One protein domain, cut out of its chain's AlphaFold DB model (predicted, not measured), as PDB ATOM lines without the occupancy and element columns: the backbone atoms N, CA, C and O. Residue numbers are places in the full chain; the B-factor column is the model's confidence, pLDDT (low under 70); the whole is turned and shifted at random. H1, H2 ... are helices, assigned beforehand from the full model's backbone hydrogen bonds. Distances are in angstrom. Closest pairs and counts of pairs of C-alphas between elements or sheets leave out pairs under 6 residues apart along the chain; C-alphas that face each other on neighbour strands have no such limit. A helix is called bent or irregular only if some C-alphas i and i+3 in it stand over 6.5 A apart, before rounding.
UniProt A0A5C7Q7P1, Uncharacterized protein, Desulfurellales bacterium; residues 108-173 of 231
ATOM      1  N   PRO A 108     -13.981   6.407  73.386       70.75
ATOM      2  CA  PRO A 108     -14.696   7.265  74.331       70.75
ATOM      3  C   PRO A 108     -16.071   6.701  74.717       70.75
ATOM      4  O   PRO A 108     -16.488   6.850  75.866       70.75
ATOM      5  N   MET A 109     -16.760   6.019  73.799       76.75
ATOM      6  CA  MET A 109     -18.053   5.386  74.075       76.75
ATOM      7  C   MET A 109     -17.892   4.222  75.061       76.75
ATOM      8  O   MET A 109     -18.615   4.151  76.056       76.75
ATOM      9  N   PHE A 110     -16.903   3.352  74.837       73.69
ATOM     10  CA  PHE A 110     -16.613   2.235  75.740       73.69
ATOM     11  C   PHE A 110     -16.155   2.705  77.122       73.69
ATOM     12  O   PHE A 110     -16.577   2.143  78.132       73.69
ATOM     13  N   ALA A 111     -15.354   3.770  77.190       68.75
ATOM     14  CA  ALA A 111     -14.932   4.360  78.456       68.75
ATOM     15  C   ALA A 111     -16.127   4.906  79.258       68.75
ATOM     16  O   ALA A 111     -16.236   4.647  80.459       68.75
ATOM     17  N   GLN A 112     -17.063   5.602  78.600       75.00
ATOM     18  CA  GLN A 112     -18.283   6.089  79.251       75.00
ATOM     19  C   GLN A 112     -19.174   4.944  79.741       75.00
ATOM     20  O   GLN A 112     -19.694   5.002  80.857       75.00
ATOM     21  N   GLN A 113     -19.331   3.891  78.939       74.56
ATOM     22  CA  GLN A 113     -20.116   2.723  79.329       74.56
ATOM     23  C   GLN A 113     -19.485   2.001  80.529       74.56
ATOM     24  O   GLN A 113     -20.180   1.677  81.492       74.56
ATOM     25  N   ALA A 114     -18.167   1.798  80.514       73.56
ATOM     26  CA  ALA A 114     -17.444   1.165  81.614       73.56
ATOM     27  C   ALA A 114     -17.551   1.972  82.918       73.56
ATOM     28  O   ALA A 114     -17.734   1.387  83.988       73.56
ATOM     29  N   ALA A 115     -17.486   3.303  82.836       72.56
ATOM     30  CA  ALA A 115     -17.666   4.186  83.984       72.56
ATOM     31  C   ALA A 115     -19.084   4.086  84.579       72.56
ATOM     32  O   ALA A 115     -19.232   4.000  85.798       72.56
ATOM     33  N   GLN A 116     -20.123   4.022  83.736       79.75
ATOM     34  CA  GLN A 116     -21.505   3.826  84.195       79.75
ATOM     35  C   GLN A 116     -21.694   2.473  84.890       79.75
ATOM     36  O   GLN A 116     -22.254   2.416  85.984       79.75
ATOM     37  N   ILE A 117     -21.183   1.392  84.294       78.44
ATOM     38  CA  ILE A 117     -21.270   0.041  84.872       78.44
ATOM     39  C   ILE A 117     -20.578  -0.011  86.240       78.44
ATOM     40  O   ILE A 117     -21.110  -0.613  87.171       78.44
ATOM     41  N   ALA A 118     -19.426   0.648  86.391       74.12
ATOM     42  CA  ALA A 118     -18.732   0.715  87.673       74.12
ATOM     43  C   ALA A 118     -19.551   1.450  88.747       74.12
ATOM     44  O   ALA A 118     -19.613   0.986  89.884       74.12
ATOM     45  N   GLY A 119     -20.245   2.533  88.385       75.31
ATOM     46  CA  GLY A 119     -21.173   3.217  89.289       75.31
ATOM     47  C   GLY A 119     -22.329   2.319  89.749       75.31
ATOM     48  O   GLY A 119     -22.646   2.286  90.938       75.31
ATOM     49  N   PHE A 120     -22.920   1.537  88.840       81.31
ATOM     50  CA  PHE A 120     -23.970   0.572  89.189       81.31
ATOM     51  C   PHE A 120     -23.461  -0.574  90.065       81.31
ATOM     52  O   PHE A 120     -24.156  -0.983  90.993       81.31
ATOM     53  N   ALA A 121     -22.247  -1.068  89.814       83.69
ATOM     54  CA  ALA A 121     -21.638  -2.116  90.629       83.69
ATOM     55  C   ALA A 121     -21.465  -1.666  92.090       83.69
ATOM     56  O   ALA A 121     -21.801  -2.418  93.002       83.69
ATOM     57  N   VAL A 122     -21.047  -0.414  92.315       85.25
ATOM     58  CA  VAL A 122     -20.974   0.173  93.662       85.25
ATOM     59  C   VAL A 122     -22.352   0.244  94.322       85.25
ATOM     60  O   VAL A 122     -22.478  -0.090  95.495       85.25
ATOM     61  N   GLN A 123     -23.390   0.668  93.596       83.81
ATOM     62  CA  GLN A 123     -24.744   0.758  94.155       83.81
ATOM     63  C   GLN A 123     -25.297  -0.615  94.549       83.81
ATOM     64  O   GLN A 123     -25.910  -0.743  95.608       83.81
ATOM     65  N   ALA A 124     -25.059  -1.638  93.723       83.25
ATOM     66  CA  ALA A 124     -25.463  -3.009  94.014       83.25
ATOM     67  C   ALA A 124     -24.752  -3.563  95.257       83.25
ATOM     68  O   ALA A 124     -25.384  -4.197  96.098       83.25
ATOM     69  N   GLU A 125     -23.456  -3.286  95.404       82.19
ATOM     70  CA  GLU A 125     -22.682  -3.737  96.558       82.19
ATOM     71  C   GLU A 125     -23.041  -2.966  97.836       82.19
ATOM     72  O   GLU A 125     -23.233  -3.562  98.895       82.19
ATOM     73  N   ALA A 126     -23.251  -1.653  97.734       81.06
ATOM     74  CA  ALA A 126     -23.706  -0.830  98.850       81.06
ATOM     75  C   ALA A 126     -25.107  -1.227  99.346       81.06
ATOM     76  O   ALA A 126     -25.381  -1.110 100.536       81.06
ATOM     77  N   ALA A 127     -25.988  -1.735  98.473       80.75
ATOM     78  CA  ALA A 127     -27.304  -2.237  98.875       80.75
ATOM     79  C   ALA A 127     -27.227  -3.479  99.784       80.75
ATOM     80  O   ALA A 127     -28.149  -3.724 100.561       80.75
ATOM     81  N   ALA A 128     -26.127  -4.241  99.724       82.75
ATOM     82  CA  ALA A 128     -25.869  -5.366 100.621       82.75
ATOM     83  C   ALA A 128     -25.288  -4.936 101.986       82.75
ATOM     84  O   ALA A 128     -25.181  -5.765 102.890       82.75
ATOM     85  N   LEU A 129     -24.928  -3.656 102.154       75.81
ATOM     86  CA  LEU A 129     -24.316  -3.106 103.364       75.81
ATOM     87  C   LEU A 129     -25.327  -2.235 104.136       75.81
ATOM     88  O   LEU A 129     -25.566  -1.079 103.774       75.81
ATOM     89  N   PRO A 130     -25.937  -2.746 105.220       75.75
ATOM     90  CA  PRO A 130     -26.904  -1.977 105.994       75.75
ATOM     91  C   PRO A 130     -26.228  -0.819 106.743       75.75
ATOM     92  O   PRO A 130     -25.163  -0.975 107.334       75.75
ATOM     93  N   GLY A 131     -26.881   0.346 106.757       75.69
ATOM     94  CA  GLY A 131     -26.426   1.516 107.520       75.69
ATOM     95  C   GLY A 131     -25.370   2.381 106.828       75.69
ATOM     96  O   GLY A 131     -24.867   3.317 107.447       75.69
ATOM     97  N   LEU A 132     -25.045   2.115 105.557       77.62
ATOM     98  CA  LEU A 132     -24.134   2.966 104.796       77.62
ATOM     99  C   LEU A 132     -24.793   4.331 104.483       77.62
ATOM    100  O   LEU A 132     -25.900   4.361 103.934       77.62
ATOM    101  N   PRO A 133     -24.142   5.469 104.791       81.00
ATOM    102  CA  PRO A 133     -24.642   6.788 104.408       81.00
ATOM    103  C   PRO A 133     -24.745   6.940 102.886       81.00
ATOM    104  O   PRO A 133     -23.875   6.479 102.143       81.00
ATOM    105  N   LYS A 134     -25.774   7.645 102.402       81.88
ATOM    106  CA  LYS A 134     -25.983   7.856 100.954       81.88
ATOM    107  C   LYS A 134     -24.836   8.633 100.310       81.88
ATOM    108  O   LYS A 134     -24.519   8.416  99.144       81.88
ATOM    109  N   GLU A 135     -24.203   9.522 101.065       83.44
ATOM    110  CA  GLU A 135     -23.051  10.317 100.647       83.44
ATOM    111  C   GLU A 135     -21.854   9.423 100.309       83.44
ATOM    112  O   GLU A 135     -21.174   9.660  99.310       83.44
ATOM    113  N   VAL A 136     -21.647   8.355 101.089       81.62
ATOM    114  CA  VAL A 136     -20.592   7.360 100.856       81.62
ATOM    115  C   VAL A 136     -20.873   6.597  99.569       81.62
ATOM    116  O   VAL A 136     -19.993   6.508  98.717       81.62
ATOM    117  N   THR A 137     -22.103   6.115  99.372       85.25
ATOM    118  CA  THR A 137     -22.488   5.399  98.143       85.25
ATOM    119  C   THR A 137     -22.317   6.268  96.898       85.25
ATOM    120  O   THR A 137     -21.761   5.823  95.896       85.25
ATOM    121  N   ASN A 138     -22.751   7.531  96.964       86.31
ATOM    122  CA  ASN A 138     -22.634   8.470  95.850       86.31
ATOM    123  C   ASN A 138     -21.171   8.772  95.517       86.31
ATOM    124  O   ASN A 138     -20.790   8.769  94.344       86.31
ATOM    125  N   ARG A 139     -20.336   9.002  96.537       87.38
ATOM    126  CA  ARG A 139     -18.906   9.241  96.342       87.38
ATOM    127  C   ARG A 139     -18.195   8.008  95.792       87.38
ATOM    128  O   ARG A 139     -17.404   8.137  94.864       87.38
ATOM    129  N   ALA A 140     -18.490   6.829  96.327       85.94
ATOM    130  CA  ALA A 140     -17.912   5.575  95.864       85.94
ATOM    131  C   ALA A 140     -18.256   5.312  94.390       85.94
ATOM    132  O   ALA A 140     -17.384   4.936  93.612       85.94
ATOM    133  N   ALA A 141     -19.494   5.596  93.965       85.12
ATOM    134  CA  ALA A 141     -19.894   5.457  92.566       85.12
ATOM    135  C   ALA A 141     -19.111   6.413  91.646       85.12
ATOM    136  O   ALA A 141     -18.683   6.017  90.561       85.12
ATOM    137  N   GLN A 142     -18.867   7.650  92.094       87.12
ATOM    138  CA  GLN A 142     -18.027   8.613  91.370       87.12
ATOM    139  C   GLN A 142     -16.560   8.167  91.303       87.12
ATOM    140  O   GLN A 142     -15.953   8.256  90.238       87.12
ATOM    141  N   LEU A 143     -16.001   7.667  92.409       87.69
ATOM    142  CA  LEU A 143     -14.630   7.152  92.468       87.69
ATOM    143  C   LEU A 143     -14.446   5.955  91.532       87.69
ATOM    144  O   LEU A 143     -13.515   5.945  90.735       87.69
ATOM    145  N   ALA A 144     -15.370   4.994  91.551       84.75
ATOM    146  CA  ALA A 144     -15.315   3.832  90.669       84.75
ATOM    147  C   ALA A 144     -15.402   4.230  89.183       84.75
ATOM    148  O   ALA A 144     -14.650   3.713  88.354       84.75
ATOM    149  N   ALA A 145     -16.265   5.193  88.842       80.56
ATOM    150  CA  ALA A 145     -16.346   5.752  87.494       80.56
ATOM    151  C   ALA A 145     -15.049   6.476  87.081       80.56
ATOM    152  O   ALA A 145     -14.586   6.324  85.949       80.56
ATOM    153  N   GLN A 146     -14.440   7.232  87.999       84.12
ATOM    154  CA  GLN A 146     -13.186   7.950  87.770       84.12
ATOM    155  C   GLN A 146     -11.996   6.998  87.597       84.12
ATOM    156  O   GLN A 146     -11.170   7.197  86.710       84.12
ATOM    157  N   TRP A 147     -11.907   5.939  88.397       85.12
ATOM    158  CA  TRP A 147     -10.874   4.919  88.228       85.12
ATOM    159  C   TRP A 147     -10.991   4.249  86.862       85.12
ATOM    160  O   TRP A 147      -9.997   4.147  86.145       85.12
ATOM    161  N   ARG A 148     -12.213   3.909  86.433       81.06
ATOM    162  CA  ARG A 148     -12.439   3.348  85.095       81.06
ATOM    163  C   ARG A 148     -12.038   4.291  83.970       81.06
ATOM    164  O   ARG A 148     -11.441   3.823  83.005       81.06
ATOM    165  N   SER A 149     -12.321   5.590  84.080       75.81
ATOM    166  CA  SER A 149     -11.904   6.554  83.054       75.81
ATOM    167  C   SER A 149     -10.383   6.738  82.991       75.81
ATOM    168  O   SER A 149      -9.859   7.076  81.934       75.81
ATOM    169  N   GLN A 150      -9.672   6.445  84.082       80.00
ATOM    170  CA  GLN A 150      -8.206   6.412  84.150       80.00
ATOM    171  C   GLN A 150      -7.605   5.048  83.757       80.00
ATOM    172  O   GLN A 150      -6.390   4.879  83.805       80.00
ATOM    173  N   GLY A 151      -8.431   4.066  83.378       77.31
ATOM    174  CA  GLY A 151      -7.983   2.708  83.049       77.31
ATOM    175  C   GLY A 151      -7.659   1.833  84.266       77.31
ATOM    176  O   GLY A 151      -7.155   0.723  84.104       77.31
ATOM    177  N   LEU A 152      -7.969   2.295  85.479       79.50
ATOM    178  CA  LEU A 152      -7.772   1.566  86.728       79.50
ATOM    179  C   LEU A 152      -8.990   0.675  87.009       79.50
ATOM    180  O   LEU A 152     -10.138   1.127  87.008       79.50
ATOM    181  N   GLN A 153      -8.746  -0.612  87.250       78.88
ATOM    182  CA  GLN A 153      -9.784  -1.603  87.541       78.88
ATOM    183  C   GLN A 153      -9.680  -2.061  88.993       78.88
ATOM    184  O   GLN A 153      -9.157  -3.132  89.283       78.88
ATOM    185  N   PHE A 154     -10.186  -1.233  89.903       82.00
ATOM    186  CA  PHE A 154     -10.352  -1.606  91.304       82.00
ATOM    187  C   PHE A 154     -11.762  -2.156  91.563       82.00
ATOM    188  O   PHE A 154     -12.706  -1.780  90.854       82.00
ATOM    189  N   PRO A 155     -11.920  -3.055  92.549       84.88
ATOM    190  CA  PRO A 155     -13.225  -3.566  92.941       84.88
ATOM    191  C   PRO A 155     -14.107  -2.457  93.551       84.88
ATOM    192  O   PRO A 155     -13.589  -1.487  94.115       84.88
ATOM    193  N   PRO A 156     -15.446  -2.575  93.472       80.31
ATOM    194  CA  PRO A 156     -16.355  -1.558  94.004       80.31
ATOM    195  C   PRO A 156     -16.253  -1.416  95.532       80.31
ATOM    196  O   PRO A 156     -16.390  -0.306  96.047       80.31
ATOM    197  N   SER A 157     -15.919  -2.497  96.247       81.94
ATOM    198  CA  SER A 157     -15.647  -2.496  97.692       81.94
ATOM    199  C   SER A 157     -14.550  -1.504  98.086       81.94
ATOM    200  O   SER A 157     -14.679  -0.813  99.095       81.94
ATOM    201  N   ASP A 158     -13.495  -1.374  97.275       83.06
ATOM    202  CA  ASP A 158     -12.401  -0.432  97.542       83.06
ATOM    203  C   ASP A 158     -12.867   1.014  97.390       83.06
ATOM    204  O   ASP A 158     -12.506   1.870  98.199       83.06
ATOM    205  N   ALA A 159     -13.733   1.288  96.410       85.62
ATOM    206  CA  ALA A 159     -14.338   2.607  96.250       85.62
ATOM    207  C   ALA A 159     -15.224   2.962  97.455       85.62
ATOM    208  O   ALA A 159     -15.203   4.102  97.922       85.62
ATOM    209  N   ILE A 160     -15.963   1.981  97.987       84.06
ATOM    210  CA  ILE A 160     -16.788   2.133  99.193       84.06
ATOM    211  C   ILE A 160     -15.911   2.391 100.421       84.06
ATOM    212  O   ILE A 160     -16.171   3.339 101.159       84.06
ATOM    213  N   ASN A 161     -14.848   1.609 100.619       85.50
ATOM    214  CA  ASN A 161     -13.918   1.775 101.736       85.50
ATOM    215  C   ASN A 161     -13.229   3.143 101.704       85.50
ATOM    216  O   ASN A 161     -13.114   3.811 102.735       85.50
ATOM    217  N   PHE A 162     -12.817   3.592 100.518       86.56
ATOM    218  CA  PHE A 162     -12.182   4.893 100.349       86.56
ATOM    219  C   PHE A 162     -13.162   6.037 100.640       86.56
ATOM    220  O   PHE A 162     -12.854   6.931 101.429       86.56
ATOM    221  N   ALA A 163     -14.376   5.972 100.083       85.00
ATOM    222  CA  ALA A 163     -15.431   6.947 100.346       85.00
ATOM    223  C   ALA A 163     -15.850   6.975 101.826       85.00
ATOM    224  O   ALA A 163     -16.102   8.045 102.381       85.00
ATOM    225  N   LEU A 164     -15.894   5.817 102.491       81.69
ATOM    226  CA  LEU A 164     -16.189   5.720 103.918       81.69
ATOM    227  C   LEU A 164     -15.074   6.357 104.755       81.69
ATOM    228  O   LEU A 164     -15.360   7.092 105.700       81.69
ATOM    229  N   GLY A 165     -13.812   6.142 104.375       76.38
ATOM    230  CA  GLY A 165     -12.663   6.812 104.978       76.38
ATOM    231  C   GLY A 165     -12.716   8.334 104.813       76.38
ATOM    232  O   GLY A 165     -12.493   9.062 105.781       76.38
ATOM    233  N   GLU A 166     -13.066   8.835 103.624       80.06
ATOM    234  CA  GLU A 166     -13.284  10.269 103.385       80.06
ATOM    235  C   GLU A 166     -14.456  10.817 104.224       80.06
ATOM    236  O   GLU A 166     -14.371  11.929 104.756       80.06
ATOM    237  N   TYR A 167     -15.533  10.043 104.394       79.44
ATOM    238  CA  TYR A 167     -16.697  10.432 105.196       79.44
ATOM    239  C   TYR A 167     -16.369  10.533 106.684       79.44
ATOM    240  O   TYR A 167     -16.655  11.555 107.305       79.44
ATOM    241  N   GLN A 168     -15.705   9.520 107.244       77.69
ATOM    242  CA  GLN A 168     -15.286   9.506 108.649       77.69
ATOM    243  C   GLN A 168     -14.308  10.643 108.975       77.69
ATOM    244  O   GLN A 168     -14.323  11.179 110.079       77.69
ATOM    245  N   ARG A 169     -13.492  11.060 107.998       73.62
ATOM    246  CA  ARG A 169     -12.589  12.217 108.119       73.62
ATOM    247  C   ARG A 169     -13.287  13.568 107.890       73.62
ATOM    248  O   ARG A 169     -12.617  14.599 107.919       73.62
ATOM    249  N   GLY A 170     -14.596  13.585 107.621       69.81
ATOM    250  CA  GLY A 170     -15.364  14.801 107.327       69.81
ATOM    251  C   GLY A 170     -15.000  15.470 105.995       69.81
ATOM    252  O   GLY A 170     -15.297  16.647 105.794       69.81
ATOM    253  N   GLN A 171     -14.338  14.749 105.086       66.81
ATOM    254  CA  GLN A 171     -13.846  15.284 103.814       66.81
ATOM    255  C   GLN A 171     -14.916  15.273 102.717       66.81
ATOM    256  O   GLN A 171     -14.870  16.133 101.848       66.81
ATOM    257  N   LEU A 172     -15.940  14.408 102.801       61.22
ATOM    258  CA  LEU A 172     -17.050  14.416 101.828       61.22
ATOM    259  C   LEU A 172     -17.864  15.718 101.826       61.22
ATOM    260  O   LEU A 172     -18.489  16.042 100.823       61.22
ATOM    261  N   MET A 173     -17.857  16.472 102.931       55.19
ATOM    262  CA  MET A 173     -18.547  17.765 103.041       55.19
ATOM    263  C   MET A 173     -17.621  18.968 102.818       55.19
ATOM    264  O   MET A 173     -18.092  20.107 102.791       55.19
TER     265      MET A 173
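AT A GLANCE: This is residues 108 to 173 of the 231 residues of an uncharacterized protein of Desulfurellales bacterium (UniProt A0A5C7Q7P1). Picture a helical hairpin of two long helices, H1 and H2, with a third and shorter helix, H3, packed slantwise on it. H3 crosses H2 and reaches H1 with its first residues, 156 to 160, while the first residues of H1 make one end of the longest axis. The printed part has 66 residues with three named helices in the order H1, H2, H3 and no named strand, and its class is all helix. It is compact, with a radius of gyration of the C-alphas of 11.5 A, and the C-alphas span 34 by 23 by 16 A.

HOW THE PARTS SIT: Begin with the longest helix, H1, at residues 108 to 127. Beside its residue Ala 115 look for Ala 145 of H2, residues 134 to 149: their C-alphas, the closest of the two helices, are 4.1 A apart. H1 and H2 touch and form a helical hairpin, running opposite ways at a shallow tilt of 30 degrees. Next go to H3, residues 156 to 168, which touches H2 at a steep tilt of 50 degrees, opposite ways. Their closest C-alphas, those of Ala 140 and Ala 159, are 4.7 A apart. H3 also touches H1, with residues 156 to 160 alone meeting residues 118 to 126 of H1. The closest C-alphas there, those of Val 122 and Pro 156, are 4.9 A apart. H1 and H3 run the same way at a steep tilt of 67 degrees, only just short of about perpendicular. Of the three pairs of helices one is at a shallow tilt, and the helix packing is mostly crossed, but only just. In H1, H2 and H3 every pair of backbone O of residue i and N of residue i+4 is within hydrogen-bond range.

IN THESE COORDINATES: Find C-alpha 108 at (-14.696, 7.265, 74.331); from there H1 runs 29.2 A to C-alpha 127. Take up H2 at C-alpha 134, at (-25.983, 7.856, 100.954), and go 22.8 A to C-alpha 149. H3 begins at C-alpha 156 and ends 18.4 A away at C-alpha 168, at (-15.286, 9.506, 108.649). No helix is bent or irregular.

THE WHOLE: The two C-alphas farthest apart are those of Pro 108 and Gly 131, at 35.7 A. The printed part has no cut, and the links from H1 to H2 and from H2 to H3 are both short, with 6 residues each. In the B-factor column the mean pLDDT of the printed part is 79.4; look for values under 70 at residue 111 and at residues 170 to 173.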